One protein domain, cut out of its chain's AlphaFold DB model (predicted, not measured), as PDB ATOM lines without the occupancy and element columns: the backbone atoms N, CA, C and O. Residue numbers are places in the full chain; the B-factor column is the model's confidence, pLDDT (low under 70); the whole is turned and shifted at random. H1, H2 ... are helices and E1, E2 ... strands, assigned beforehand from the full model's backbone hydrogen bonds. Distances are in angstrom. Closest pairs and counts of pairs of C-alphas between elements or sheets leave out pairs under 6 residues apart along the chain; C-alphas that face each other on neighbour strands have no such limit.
ATOM      1  N   LYS A   5     293.102 215.429 293.491       95.31
ATOM      2  CA  LYS A   5     292.507 214.151 293.059       95.31
ATOM      3  C   LYS A   5     292.985 212.944 293.874       95.31
ATOM      4  O   LYS A   5     292.296 211.924 293.880       95.31
ATOM      5  N   ASN A   6     294.121 213.053 294.565       96.88
ATOM      6  CA  ASN A   6     294.632 212.004 295.448       96.88
ATOM      7  C   ASN A   6     293.934 212.012 296.811       96.88
ATOM      8  O   ASN A   6     293.971 211.010 297.524       96.88
ATOM      9  N   ARG A   7     293.269 213.117 297.173       97.56
ATOM     10  CA  ARG A   7     292.393 213.188 298.342       97.56
ATOM     11  C   ARG A   7     291.012 212.692 297.953       97.56
ATOM     12  O   ARG A   7     290.338 213.273 297.099       97.56
ATOM     13  N   MET A   8     290.604 211.605 298.591       97.25
ATOM     14  CA  MET A   8     289.411 210.849 298.254       97.25
ATOM     15  C   MET A   8     288.447 210.828 299.436       97.25
ATOM     16  O   MET A   8     288.844 210.547 300.568       97.25
ATOM     17  N   GLY A   9     287.178 211.104 299.154       97.12
ATOM     18  CA  GLY A   9     286.055 210.794 300.029       97.12
ATOM     19  C   GLY A   9     285.278 209.608 299.463       97.12
ATOM     20  O   GLY A   9     285.121 209.504 298.249       97.12
ATOM     21  N   SER A  10     284.777 208.731 300.322       96.94
ATOM     22  CA  SER A  10     283.860 207.653 299.951       96.94
ATOM     23  C   SER A  10     282.566 207.810 300.729       96.94
ATOM     24  O   SER A  10     282.599 208.006 301.944       96.94
ATOM     25  N   ILE A  11     281.439 207.720 300.035       96.94
ATOM     26  CA  ILE A  11     280.099 207.774 300.608       96.94
ATOM     27  C   ILE A  11     279.460 206.400 300.495       96.94
ATOM     28  O   ILE A  11     279.391 205.844 299.406       96.94
ATOM     29  N   ASP A  12     278.939 205.911 301.610       95.25
ATOM     30  CA  ASP A  12     277.998 204.798 301.667       95.25
ATOM     31  C   ASP A  12     276.593 205.338 301.969       95.25
ATOM     32  O   ASP A  12     276.407 206.146 302.894       95.25
ATOM     33  N   LEU A  13     275.613 204.937 301.157       93.56
ATOM     34  CA  LEU A  13     274.223 205.363 301.280       93.56
ATOM     35  C   LEU A  13     273.386 204.283 301.968       93.56
ATOM     36  O   LEU A  13     273.306 203.146 301.513       93.56
ATOM     37  N   GLY A  14     272.675 204.657 303.032       91.12
ATOM     38  CA  GLY A  14     271.876 203.717 303.818       91.12
ATOM     39  C   GLY A  14     270.508 204.247 304.243       91.12
ATOM     40  O   GLY A  14     270.076 205.346 303.908       91.12
ATOM     41  N   VAL A  15     269.778 203.439 305.017       85.69
ATOM     42  CA  VAL A  15     268.445 203.817 305.536       85.69
ATOM     43  C   VAL A  15     268.525 204.381 306.959       85.69
ATOM     44  O   VAL A  15     267.796 205.308 307.322       85.69
ATOM     45  N   ASN A  16     269.396 203.812 307.797       87.56
ATOM     46  CA  ASN A  16     269.593 204.253 309.182       87.56
ATOM     47  C   ASN A  16     270.558 205.436 309.257       87.56
ATOM     48  O   ASN A  16     270.245 206.446 309.888       87.56
ATOM     49  N   ASN A  17     271.682 205.307 308.563       92.25
ATOM     50  CA  ASN A  17     272.618 206.375 308.258       92.25
ATOM     51  C   ASN A  17     272.445 206.639 306.767       92.25
ATOM     52  O   ASN A  17     272.766 205.773 305.964       92.25
ATOM     53  N   ILE A  18     271.839 207.770 306.408       93.50
ATOM     54  CA  ILE A  18     271.572 208.094 304.999       93.50
ATOM     55  C   ILE A  18     272.878 208.284 304.248       93.50
ATOM     56  O   ILE A  18     272.970 207.910 303.088       93.50
ATOM     57  N   VAL A  19     273.862 208.866 304.924       95.81
ATOM     58  CA  VAL A  19     275.201 209.075 304.398       95.81
ATOM     59  C   VAL A  19     276.179 208.691 305.487       95.81
ATOM     60  O   VAL A  19     276.098 209.218 306.602       95.81
ATOM     61  N   THR A  20     277.109 207.815 305.142       96.38
ATOM     62  CA  THR A  20     278.346 207.590 305.881       96.38
ATOM     63  C   THR A  20     279.485 208.019 304.970       96.38
ATOM     64  O   THR A  20     279.703 207.400 303.935       96.38
ATOM     65  N   LEU A  21     280.179 209.102 305.315       96.69
ATOM     66  CA  LEU A  21     281.303 209.620 304.541       96.69
ATOM     67  C   LEU A  21     282.607 209.339 305.282       96.69
ATOM     68  O   LEU A  21     282.793 209.781 306.417       96.69
ATOM     69  N   VAL A  22     283.516 208.640 304.611       96.12
ATOM     70  CA  VAL A  22     284.890 208.380 305.053       96.12
ATOM     71  C   VAL A  22     285.878 208.996 304.067       96.12
ATOM     72  O   VAL A  22     285.509 209.335 302.944       96.12
ATOM     73  N   ASN A  23     287.131 209.182 304.469       96.75
ATOM     74  CA  ASN A  23     288.147 209.830 303.642       96.75
ATOM     75  C   ASN A  23     289.534 209.207 303.866       96.75
ATOM     76  O   ASN A  23     289.759 208.536 304.871       96.75
ATOM     77  N   ASN A  24     290.466 209.447 302.940       96.31
ATOM     78  CA  ASN A  24     291.857 208.984 303.032       96.31
ATOM     79  C   ASN A  24     292.832 210.038 303.602       96.31
ATOM     80  O   ASN A  24     294.045 209.867 303.506       96.31
ATOM     81  N   ILE A  25     292.309 211.128 304.170       95.56
ATOM     82  CA  ILE A  25     293.086 212.252 304.719       95.56
ATOM     83  C   ILE A  25     293.058 212.296 306.252       95.56
ATOM     84  O   ILE A  25     293.472 213.293 306.837       95.56
ATOM     85  N   TRP A  26     292.586 211.222 306.893       92.38
ATOM     86  CA  TRP A  26     292.506 211.057 308.352       92.38
ATOM     87  C   TRP A  26     291.588 212.061 309.074       92.38
ATOM     88  O   TRP A  26     291.637 212.180 310.296       92.38
ATOM     89  N   GLU A  27     290.715 212.751 308.336       93.94
ATOM     90  CA  GLU A  27     289.652 213.577 308.910       93.94
ATOM     91  C   GLU A  27     288.543 212.693 309.493       93.94
ATOM     92  O   GLU A  27     288.300 211.578 309.019       93.94
ATOM     93  N   GLN A  28     287.828 213.198 310.499       94.19
ATOM     94  CA  GLN A  28     286.764 212.431 311.153       94.19
ATOM     95  C   GLN A  28     285.643 212.056 310.163       94.19
ATOM     96  O   GLN A  28     285.245 212.889 309.339       94.19
ATOM     97  N   PRO A  29     285.101 210.827 310.241       93.81
ATOM     98  CA  PRO A  29     284.007 210.403 309.381       93.81
ATOM     99  C   PRO A  29     282.725 211.184 309.690       93.81
ATOM    100  O   PRO A  29     282.437 211.527 310.839       93.81
ATOM    101  N   ILE A  30     281.917 211.429 308.660       95.44
ATOM    102  CA  ILE A  30     280.640 212.140 308.786       95.44
ATOM    103  C   ILE A  30     279.502 211.135 308.675       95.44
ATOM    104  O   ILE A  30     279.418 210.377 307.712       95.44
ATOM    105  N   ILE A  31     278.583 211.167 309.641       96.06
ATOM    106  CA  ILE A  31     277.381 210.331 309.638       96.06
ATOM    107  C   ILE A  31     276.145 211.223 309.645       96.06
ATOM    108  O   ILE A  31     275.906 211.977 310.590       96.06
ATOM    109  N   ILE A  32     275.311 211.087 308.616       94.75
ATOM    110  CA  ILE A  32     274.023 211.774 308.524       94.75
ATOM    111  C   ILE A  32     272.916 210.775 308.834       94.75
ATOM    112  O   ILE A  32     272.623 209.865 308.060       94.75
ATOM    113  N   LYS A  33     272.273 210.953 309.989       94.69
ATOM    114  CA  LYS A  33     271.215 210.051 310.456       94.69
ATOM    115  C   LYS A  33     269.947 210.156 309.606       94.69
ATOM    116  O   LYS A  33     269.520 211.235 309.199       94.69
ATOM    117  N   GLY A  34     269.276 209.018 309.449       92.38
ATOM    118  CA  GLY A  34     268.016 208.869 308.721       92.38
ATOM    119  C   GLY A  34     266.746 209.244 309.472       92.38
ATOM    120  O   GLY A  34     265.658 209.160 308.905       92.38
ATOM    121  N   GLY A  35     266.855 209.670 310.734       93.56
ATOM    122  CA  GLY A  35     265.703 209.944 311.599       93.56
ATOM    123  C   GLY A  35     264.698 210.935 311.002       93.56
ATOM    124  O   GLY A  35     263.495 210.694 311.065       93.56
ATOM    125  N   ILE A  36     265.183 211.999 310.350       91.94
ATOM    126  CA  ILE A  36     264.323 213.020 309.730       91.94
ATOM    127  C   ILE A  36     263.510 212.423 308.574       91.94
ATOM    128  O   ILE A  36     262.284 212.548 308.558       91.94
ATOM    129  N   ILE A  37     264.156 211.701 307.650       93.81
ATOM    130  CA  ILE A  37     263.456 211.028 306.543       93.81
ATOM    131  C   ILE A  37     262.466 209.990 307.078       93.81
ATOM    132  O   ILE A  37     261.331 209.925 306.604       93.81
ATOM    133  N   LYS A  38     262.851 209.209 308.096       93.25
ATOM    134  CA  LYS A  38     261.956 208.230 308.729       93.25
ATOM    135  C   LYS A  38     260.711 208.888 309.319       93.25
ATOM    136  O   LYS A  38     259.613 208.390 309.090       93.25
ATOM    137  N   SER A  39     260.864 210.013 310.015       94.62
ATOM    138  CA  SER A  39     259.742 210.773 310.577       94.62
ATOM    139  C   SER A  39     258.809 211.306 309.482       94.62
ATOM    140  O   SER A  39     257.591 211.118 309.557       94.62
ATOM    141  N   ILE A  40     259.367 211.874 308.403       95.44
ATOM    142  CA  ILE A  40     258.589 212.311 307.231       95.44
ATOM    143  C   ILE A  40     257.801 211.133 306.645       95.44
ATOM    144  O   ILE A  40     256.606 211.260 306.367       95.44
ATOM    145  N   ASN A  41     258.448 209.975 306.493       95.12
ATOM    146  CA  ASN A  41     257.824 208.780 305.939       95.12
ATOM    147  C   ASN A  41     256.727 208.218 306.856       95.12
ATOM    148  O   ASN A  41     255.675 207.803 306.375       95.12
ATOM    149  N   GLN A  42     256.924 208.254 308.175       96.56
ATOM    150  CA  GLN A  42     255.927 207.829 309.158       96.56
ATOM    151  C   GLN A  42     254.673 208.711 309.105       96.56
ATOM    152  O   GLN A  42     253.557 208.193 309.026       96.56
ATOM    153  N   GLY A  43     254.846 210.038 309.101       97.25
ATOM    154  CA  GLY A  43     253.732 210.982 308.980       97.25
ATOM    155  C   GLY A  43     252.964 210.807 307.668       97.25
ATOM    156  O   GLY A  43     251.732 210.780 307.661       97.25
ATOM    157  N   TYR A  44     253.691 210.604 306.568       97.25
ATOM    158  CA  TYR A  44     253.113 210.280 305.267       97.25
ATOM    159  C   TYR A  44     252.309 208.969 305.291       97.25
ATOM    160  O   TYR A  44     251.157 208.962 304.863       97.25
ATOM    161  N   ASN A  45     252.870 207.883 305.831       97.00
ATOM    162  CA  ASN A  45     252.208 206.577 305.889       97.00
ATOM    163  C   ASN A  45     250.917 206.625 306.717       97.00
ATOM    164  O   ASN A  45     249.908 206.044 306.312       97.00
ATOM    165  N   LYS A  46     250.917 207.371 307.832       97.56
ATOM    166  CA  LYS A  46     249.724 207.583 308.664       97.56
ATOM    167  C   LYS A  46     248.599 208.258 307.874       97.56
ATOM    168  O   LYS A  46     247.474 207.760 307.852       97.56
ATOM    169  N   GLU A  47     248.897 209.366 307.197       96.75
ATOM    170  CA  GLU A  47     247.892 210.097 306.418       96.75
ATOM    171  C   GLU A  47     247.452 209.315 305.172       96.75
ATOM    172  O   GLU A  47     246.262 209.281 304.855       96.75
ATOM    173  N   ARG A  48     248.376 208.620 304.498       96.56
ATOM    174  CA  ARG A  48     248.060 207.757 303.353       96.56
ATOM    175  C   ARG A  48     247.096 206.642 303.742       96.56
ATOM    176  O   ARG A  48     246.113 206.450 303.035       96.56
ATOM    177  N   SER A  49     247.346 205.944 304.852       95.88
ATOM    178  CA  SER A  49     246.468 204.876 305.350       95.88
ATOM    179  C   SER A  49     245.056 205.401 305.639       95.88
ATOM    180  O   SER A  49     244.067 204.850 305.150       95.88
ATOM    181  N   ARG A  50     244.958 206.550 306.323       96.19
ATOM    182  CA  ARG A  50     243.677 207.213 306.602       96.19
ATOM    183  C   ARG A  50     242.907 207.553 305.322       96.19
ATOM    184  O   ARG A  50     241.717 207.265 305.225       96.19
ATOM    185  N   LEU A  51     243.571 208.173 304.345       94.56
ATOM    186  CA  LEU A  51     242.940 208.549 303.076       94.56
ATOM    187  C   LEU A  51     242.537 207.329 302.254       94.56
ATOM    188  O   LEU A  51     241.453 207.324 301.680       94.56
ATOM    189  N   LYS A  52     243.385 206.299 302.222       93.00
ATOM    190  CA  LYS A  52     243.113 205.064 301.490       93.00
ATOM    191  C   LYS A  52     241.877 204.356 302.047       93.00
ATOM    192  O   LYS A  52     240.979 204.054 301.276       93.00
ATOM    193  N   SER A  53     241.750 204.260 303.373       94.12
ATOM    194  CA  SER A  53     240.551 203.709 304.023       94.12
ATOM    195  C   SER A  53     239.258 204.444 303.637       94.12
ATOM    196  O   SER A  53     238.236 203.809 303.393       94.12
ATOM    197  N   ILE A  54     239.290 205.778 303.534       93.06
ATOM    198  CA  ILE A  54     238.125 206.576 303.110       93.06
ATOM    199  C   ILE A  54     237.775 206.304 301.641       93.06
ATOM    200  O   ILE A  54     236.612 206.083 301.319       93.06
ATOM    201  N   ILE A  55     238.778 206.305 300.761       92.19
ATOM    202  CA  ILE A  55     238.622 206.074 299.316       92.19
ATOM    203  C   ILE A  55     238.048 204.683 299.047       92.19
ATOM    204  O   ILE A  55     237.122 204.547 298.249       92.19
ATOM    205  N   ASP A  56     238.551 203.673 299.759       91.38
ATOM    206  CA  ASP A  56     238.110 202.288 299.611       91.38
ATOM    207  C   ASP A  56     236.639 202.131 300.046       91.38
ATOM    208  O   ASP A  56     235.851 201.505 299.338       91.38
ATOM    209  N   ARG A  57     236.213 202.787 301.139       93.38
ATOM    210  CA  ARG A  57     234.792 202.824 301.558       93.38
ATOM    211  C   ARG A  57     233.887 203.529 300.550       93.38
ATOM    212  O   ARG A  57     232.725 203.165 300.412       93.38
ATOM    213  N   GLN A  58     234.414 204.536 299.860       91.81
ATOM    214  CA  GLN A  58     233.692 205.278 298.826       91.81
ATOM    215  C   GLN A  58     233.691 204.557 297.467       91.81
ATOM    216  O   GLN A  58     233.098 205.073 296.523       91.81
ATOM    217  N   LYS A  59     234.341 203.384 297.354       90.62
ATOM    218  CA  LYS A  59     234.506 202.619 296.103       90.62
ATOM    219  C   LYS A  59     235.064 203.474 294.956       90.62
ATOM    220  O   LYS A  59     234.698 203.312 293.794       90.62
ATOM    221  N   ILE A  60     235.938 204.421 295.295       86.69
ATOM    222  CA  ILE A  60     236.576 205.298 294.317       86.69
ATOM    223  C   ILE A  60     237.744 204.543 293.676       86.69
ATOM    224  O   ILE A  60     238.710 204.186 294.348       86.69
ATOM    225  N   ASN A  61     237.680 204.366 292.354       82.31
ATOM    226  CA  ASN A  61     238.677 203.615 291.580       82.31
ATOM    227  C   ASN A  61     239.813 204.486 291.011       82.31
ATOM    228  O   ASN A  61     240.675 203.986 290.294       82.31
ATOM    229  N   TYR A  62     239.826 205.787 291.312       83.44
ATOM    230  CA  TYR A  62     240.854 206.723 290.856       83.44
ATOM    231  C   TYR A  62     241.630 207.336 292.028       83.44
ATOM    232  O   TYR A  62     241.149 207.438 293.157       83.44
ATOM    233  N   GLU A  63     242.856 207.786 291.769       82.06
ATOM    234  CA  GLU A  63     243.665 208.437 292.796       82.06
ATOM    235  C   GLU A  63     243.093 209.819 293.154       82.06
ATOM    236  O   GLU A  63     242.964 210.706 292.304       82.06
ATOM    237  N   SER A  64     242.776 210.031 294.435       89.75
ATOM    238  CA  SER A  64     242.217 211.305 294.890       89.75
ATOM    239  C   SER A  64     243.233 212.451 294.785       89.75
ATOM    240  O   SER A  64     244.430 212.284 295.033       89.75
ATOM    241  N   LYS A  65     242.748 213.673 294.515       92.75
ATOM    242  CA  LYS A  65     243.580 214.896 294.538       92.75
ATOM    243  C   LYS A  65     244.341 215.051 295.864       92.75
ATOM    244  O   LYS A  65     245.460 215.558 295.887       92.75
ATOM    245  N   LYS A  66     243.749 214.590 296.973       93.12
ATOM    246  CA  LYS A  66     244.361 214.644 298.304       93.12
ATOM    247  C   LYS A  66     245.522 213.656 298.449       93.12
ATOM    248  O   LYS A  66     246.552 214.052 298.987       93.12
ATOM    249  N   LEU A  67     245.402 212.433 297.915       94.00
ATOM    250  CA  LEU A  67     246.520 211.478 297.839       94.00
ATOM    251  C   LEU A  67     247.686 212.054 297.027       94.00
ATOM    252  O   LEU A  67     248.815 212.091 297.514       94.00
ATOM    253  N   LYS A  68     247.401 212.625 295.851       95.44
ATOM    254  CA  LYS A  68     248.418 213.294 295.023       95.44
ATOM    255  C   LYS A  68     249.127 214.420 295.777       95.44
ATOM    256  O   LYS A  68     250.352 214.506 295.757       95.44
ATOM    257  N   LYS A  69     248.373 215.251 296.507       96.62
ATOM    258  CA  LYS A  69     248.931 216.353 297.305       96.62
ATOM    259  C   LYS A  69     249.864 215.861 298.416       96.62
ATOM    260  O   LYS A  69     250.929 216.446 298.601       96.62
ATOM    261  N   ILE A  70     249.502 214.803 299.152       96.75
ATOM    262  CA  ILE A  70     250.381 214.271 300.210       96.75
ATOM    263  C   ILE A  70     251.625 213.583 299.634       96.75
ATOM    264  O   ILE A  70     252.695 213.702 300.229       96.75
ATOM    265  N   ASN A  71     251.510 212.935 298.465       96.44
ATOM    266  CA  ASN A  71     252.639 212.350 297.737       96.44
ATOM    267  C   ASN A  71     253.632 213.444 297.326       96.44
ATOM    268  O   ASN A  71     254.818 213.349 297.637       96.44
ATOM    269  N   LEU A  72     253.134 214.522 296.710       97.69
ATOM    270  CA  LEU A  72     253.950 215.667 296.309       97.69
ATOM    271  C   LEU A  72     254.639 216.321 297.512       97.69
ATOM    272  O   LEU A  72     255.842 216.550 297.485       97.69
ATOM    273  N   ASN A  73     253.904 216.565 298.600       96.94
ATOM    274  CA  ASN A  73     254.472 217.162 299.809       96.94
ATOM    275  C   ASN A  73     255.576 216.287 300.430       96.94
ATOM    276  O   ASN A  73     256.617 216.800 300.835       96.94
ATOM    277  N   ARG A  74     255.372 214.963 300.490       97.62
ATOM    278  CA  ARG A  74     256.394 214.017 300.963       97.62
ATOM    279  C   ARG A  74     257.636 214.067 300.070       97.62
ATOM    280  O   ARG A  74     258.737 214.191 300.597       97.62
ATOM    281  N   ASN A  75     257.461 214.015 298.751       97.38
ATOM    282  CA  ASN A  75     258.572 214.057 297.800       97.38
ATOM    283  C   ASN A  75     259.355 215.372 297.907       97.38
ATOM    284  O   ASN A  75     260.575 215.334 298.016       97.38
ATOM    285  N   ASN A  76     258.673 216.515 297.988       98.12
ATOM    286  CA  ASN A  76     259.325 217.821 298.122       98.12
ATOM    287  C   ASN A  76     260.158 217.923 299.404       98.12
ATOM    288  O   ASN A  76     261.292 218.388 299.356       98.12
ATOM    289  N   LYS A  77     259.634 217.450 300.543       96.94
ATOM    290  CA  LYS A  77     260.372 217.452 301.818       96.94
ATOM    291  C   LYS A  77     261.610 216.561 301.779       96.94
ATOM    292  O   LYS A  77     262.656 216.943 302.292       96.94
ATOM    293  N   ILE A  78     261.482 215.368 301.200       95.75
ATOM    294  CA  ILE A  78     262.605 214.437 301.061       95.75
ATOM    295  C   ILE A  78     263.666 215.028 300.126       95.75
ATOM    296  O   ILE A  78     264.841 215.027 300.480       95.75
ATOM    297  N   ASN A  79     263.257 215.591 298.987       96.88
ATOM    298  CA  ASN A  79     264.170 216.209 298.026       96.88
ATOM    299  C   ASN A  79     264.907 217.411 298.628       96.88
ATOM    300  O   ASN A  79     266.125 217.483 298.514       96.88
ATOM    301  N   ASP A  80     264.207 218.317 299.317       96.88
ATOM    302  CA  ASP A  80     264.829 219.449 300.019       96.88
ATOM    303  C   ASP A  80     265.896 218.979 301.022       96.88
ATOM    304  O   ASP A  80     267.010 219.505 301.057       96.88
ATOM    305  N   TYR A  81     265.589 217.933 301.791       95.31
ATOM    306  CA  TYR A  81     266.534 217.365 302.744       95.31
ATOM    307  C   TYR A  81     267.769 216.762 302.053       95.31
ATOM    308  O   TYR A  81     268.895 217.036 302.467       95.31
ATOM    309  N   PHE A  82     267.589 216.003 300.966       95.00
ATOM    310  CA  PHE A  82     268.707 215.463 300.185       95.00
ATOM    311  C   PHE A  82     269.545 216.553 299.513       95.00
ATOM    312  O   PHE A  82     270.771 216.449 299.500       95.00
ATOM    313  N   HIS A  83     268.927 217.627 299.019       96.94
ATOM    314  CA  HIS A  83     269.662 218.759 298.462       96.94
ATOM    315  C   HIS A  83     270.543 219.427 299.519       96.94
ATOM    316  O   HIS A  83     271.729 219.646 299.267       96.94
ATOM    317  N   LYS A  84     270.016 219.658 300.726       95.88
ATOM    318  CA  LYS A  84     270.801 220.185 301.855       95.88
ATOM    319  C   LYS A  84     271.960 219.264 302.227       95.88
ATOM    320  O   LYS A  84     273.074 219.742 302.406       95.88
ATOM    321  N   ILE A  85     271.724 217.953 302.278       95.44
ATOM    322  CA  ILE A  85     272.781 216.961 302.519       95.44
ATOM    323  C   ILE A  85     273.868 217.044 301.446       95.44
ATOM    324  O   ILE A  85     275.044 217.172 301.777       95.44
ATOM    325  N   SER A  86     273.480 216.992 300.169       95.69
ATOM    326  CA  SER A  86     274.429 217.017 299.055       95.69
ATOM    327  C   SER A  86     275.276 218.290 299.071       95.69
ATOM    328  O   SER A  86     276.490 218.221 298.910       95.69
ATOM    329  N   ARG A  87     274.665 219.442 299.376       97.69
ATOM    330  CA  ARG A  87     275.367 220.716 299.524       97.69
ATOM    331  C   ARG A  87     276.419 220.648 300.628       97.69
ATOM    332  O   ARG A  87     277.566 220.988 300.351       97.69
ATOM    333  N   SER A  88     276.050 220.156 301.812       96.06
ATOM    334  CA  SER A  88     276.965 220.006 302.951       96.06
ATOM    335  C   SER A  88     278.128 219.054 302.657       96.06
ATOM    336  O   SER A  88     279.250 219.310 303.082       96.06
ATOM    337  N   ILE A  89     277.883 217.972 301.912       96.00
ATOM    338  CA  ILE A  89     278.928 217.036 301.473       96.00
ATOM    339  C   ILE A  89     279.919 217.738 300.545       96.00
ATOM    340  O   ILE A  89     281.123 217.651 300.759       96.00
ATOM    341  N   ILE A  90     279.426 218.466 299.540       96.38
ATOM    342  CA  ILE A  90     280.296 219.201 298.616       96.38
ATOM    343  C   ILE A  90     281.073 220.300 299.352       96.38
ATOM    344  O   ILE A  90     282.259 220.478 299.088       96.38
ATOM    345  N   ASP A  91     280.448 220.998 300.302       96.56
ATOM    346  CA  ASP A  91     281.127 221.994 301.143       96.56
ATOM    347  C   ASP A  91     282.259 221.374 301.962       96.56
ATOM    348  O   ASP A  91     283.353 221.935 302.028       96.56
ATOM    349  N   TYR A  92     282.025 220.191 302.533       95.62
ATOM    350  CA  TYR A  92     283.065 219.424 303.205       95.62
ATOM    351  C   TYR A  92     284.199 219.047 302.244       95.62
ATOM    352  O   TYR A  92     285.358 219.320 302.547       95.62
ATOM    353  N   CYS A  93     283.891 218.499 301.063       95.56
ATOM    354  CA  CYS A  93     284.914 218.131 300.082       95.56
ATOM    355  C   CYS A  93     285.772 219.332 299.670       95.56
ATOM    356  O   CYS A  93     286.996 219.234 299.637       95.56
ATOM    357  N   ILE A  94     285.140 220.480 299.420       96.44
ATOM    358  CA  ILE A  94     285.829 221.726 299.085       96.44
ATOM    359  C   ILE A  94     286.737 222.174 300.236       96.44
ATOM    360  O   ILE A  94     287.914 222.455 300.012       96.44
ATOM    361  N   LYS A  95     286.216 222.207 301.469       95.56
ATOM    362  CA  LYS A  95     286.969 222.630 302.659       95.56
ATOM    363  C   LYS A  95     288.163 221.713 302.946       95.56
ATOM    364  O   LYS A  95     289.210 222.196 303.364       95.56
ATOM    365  N   SER A  96     288.019 220.415 302.692       95.31
ATOM    366  CA  SER A  96     289.051 219.400 302.931       95.31
ATOM    367  C   SER A  96     289.982 219.155 301.731       95.31
ATOM    368  O   SER A  96     290.875 218.303 301.799       95.31
ATOM    369  N   ASN A  97     289.813 219.913 300.641       96.50
ATOM    370  CA  ASN A  97     290.559 219.769 299.389       96.50
ATOM    371  C   ASN A  97     290.434 218.366 298.750       96.50
ATOM    372  O   ASN A  97     291.380 217.860 298.153       96.50
ATOM    373  N   ILE A  98     289.278 217.719 298.897       97.00
ATOM    374  CA  ILE A  98     288.975 216.401 298.321       97.00
ATOM    375  C   ILE A  98     288.569 216.579 296.857       97.00
ATOM    376  O   ILE A  98     287.539 217.188 296.572       97.00
ATOM    377  N   GLY A  99     289.363 216.042 295.931       96.94
ATOM    378  CA  GLY A  99     289.114 216.120 294.488       96.94
ATOM    379  C   GLY A  99     288.415 214.902 293.890       96.94
ATOM    380  O   GLY A  99     287.924 214.989 292.766       96.94
ATOM    381  N   THR A 100     288.338 213.794 294.629       96.88
ATOM    382  CA  THR A 100     287.682 212.559 294.181       96.88
ATOM    383  C   THR A 100     286.637 212.126 295.204       96.88
ATOM    384  O   THR A 100     286.946 211.944 296.380       96.88
ATOM    385  N   LEU A 101     285.392 211.949 294.763       96.62
ATOM    386  CA  LEU A 101     284.296 211.452 295.592       96.62
ATOM    387  C   LEU A 101     283.766 210.148 294.994       96.62
ATOM    388  O   LEU A 101     283.306 210.137 293.854       96.62
ATOM    389  N   VAL A 102     283.844 209.064 295.757       96.06
ATOM    390  CA  VAL A 102     283.342 207.734 295.391       96.06
ATOM    391  C   VAL A 102     282.012 207.500 296.106       96.06
ATOM    392  O   VAL A 102     281.861 207.882 297.264       96.06
ATOM    393  N   ILE A 103     281.038 206.903 295.422       95.12
ATOM    394  CA  ILE A 103     279.715 206.591 295.974       95.12
ATOM    395  C   ILE A 103     279.494 205.085 295.824       95.12
ATOM    396  O   ILE A 103     279.650 204.567 294.717       95.12
ATOM    397  N   GLY A 104     279.194 204.415 296.939       87.00
ATOM    398  CA  GLY A 104     278.838 202.994 297.019       87.00
ATOM    399  C   GLY A 104     277.346 202.729 296.896       87.00
ATOM    400  O   GLY A 104     276.545 203.664 297.138       87.00
TER     401      GLY A 104
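AT A GLANCE: This is residues 5 to 104 of the 104 residues of the protein "OrfB_IS605 domain-containing protein" of marine sediment metagenome (UniProt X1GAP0). A long helical hairpin, H1 and H2 side by side, reaches away from a small four-stranded sheet, and the later part of H2, residues 82 to 93, covers one face of that sheet. The result is a rod, with the sheet at one end and the turn between H1 and H2 at the other. The printed part has 100 residues, in the order E1, E2, E3, H1, H2, E4; the sheet runs E3, E2, E1, E4 and is mixed, and the class is mixed, helices and strands. It is only just loose, close to extended, with a radius of gyration of the C-alphas of 19.0 A and spans of 61 by 19 by 18 A.

IN THESE COORDINATES: E1, residues 5 to 13, begins at C-alpha 5 (292.507, 214.151, 293.059) and is 21.9 A long. E2 is residues 17 to 23, 16.6 A, and E3 is residues 30 to 33, 9.8 A. H1, residues 35 to 57, measures 33.3 A and ends at C-alpha 57 (234.792, 202.824, 301.558). H2, residues 65 to 95, measures 44.8 A. E4, residues 98 to 103, 13.7 A, ends at C-alpha 103 (279.715, 206.591, 295.974).

HOW THE PARTS SIT: E1, E2 and E3 form a meander, each strand the antiparallel neighbour of the one before. E1 and E2 are a hairpin, with N 10 and O 22 at 2.8 A. E2 and E3 are another, with N 18 and O 32 at 2.8 A. E4 is parallel to E1 at 30 degrees, with N 11 and O 102 at 2.8 A. The sheet is twisted, its C-alphas up to 4.2 A off the best plane. H2 is on the sheet at a height of 10.3 A, over E2 and E1, and runs along the strands, at 24 degrees to E1 on the local plane. This makes two layers, helix over sheet. The closest C-alphas of H2 and E4 are those of Cys 93 and Gly 99, 7.3 A. H1 and H2, a helical hairpin, touch at a shallow tilt of 12 degrees, opposite ways; H2 does so with residues 66 to 78 alone, and the closest C-alphas are those of Ile 37 and Ile 78, 6.5 A. H1 is only just not on the sheet, with 4 pairs of C-alphas within 10 A. E3, H1, H2 and E4 form a split strand-helix-strand unit, two strands that run the same way with E2 and E1 between them, and its crossover is right-handed. In H1 and H2 every O i to N i+4 pair is within hydrogen-bond range.

THE WHOLE: The C-alphas farthest apart, those of Asn 6 and Gln 58, are 61.4 A apart. The printed part has no cut and no long link. Its mean pLDDT is 94.6, and no printed residue is under 70.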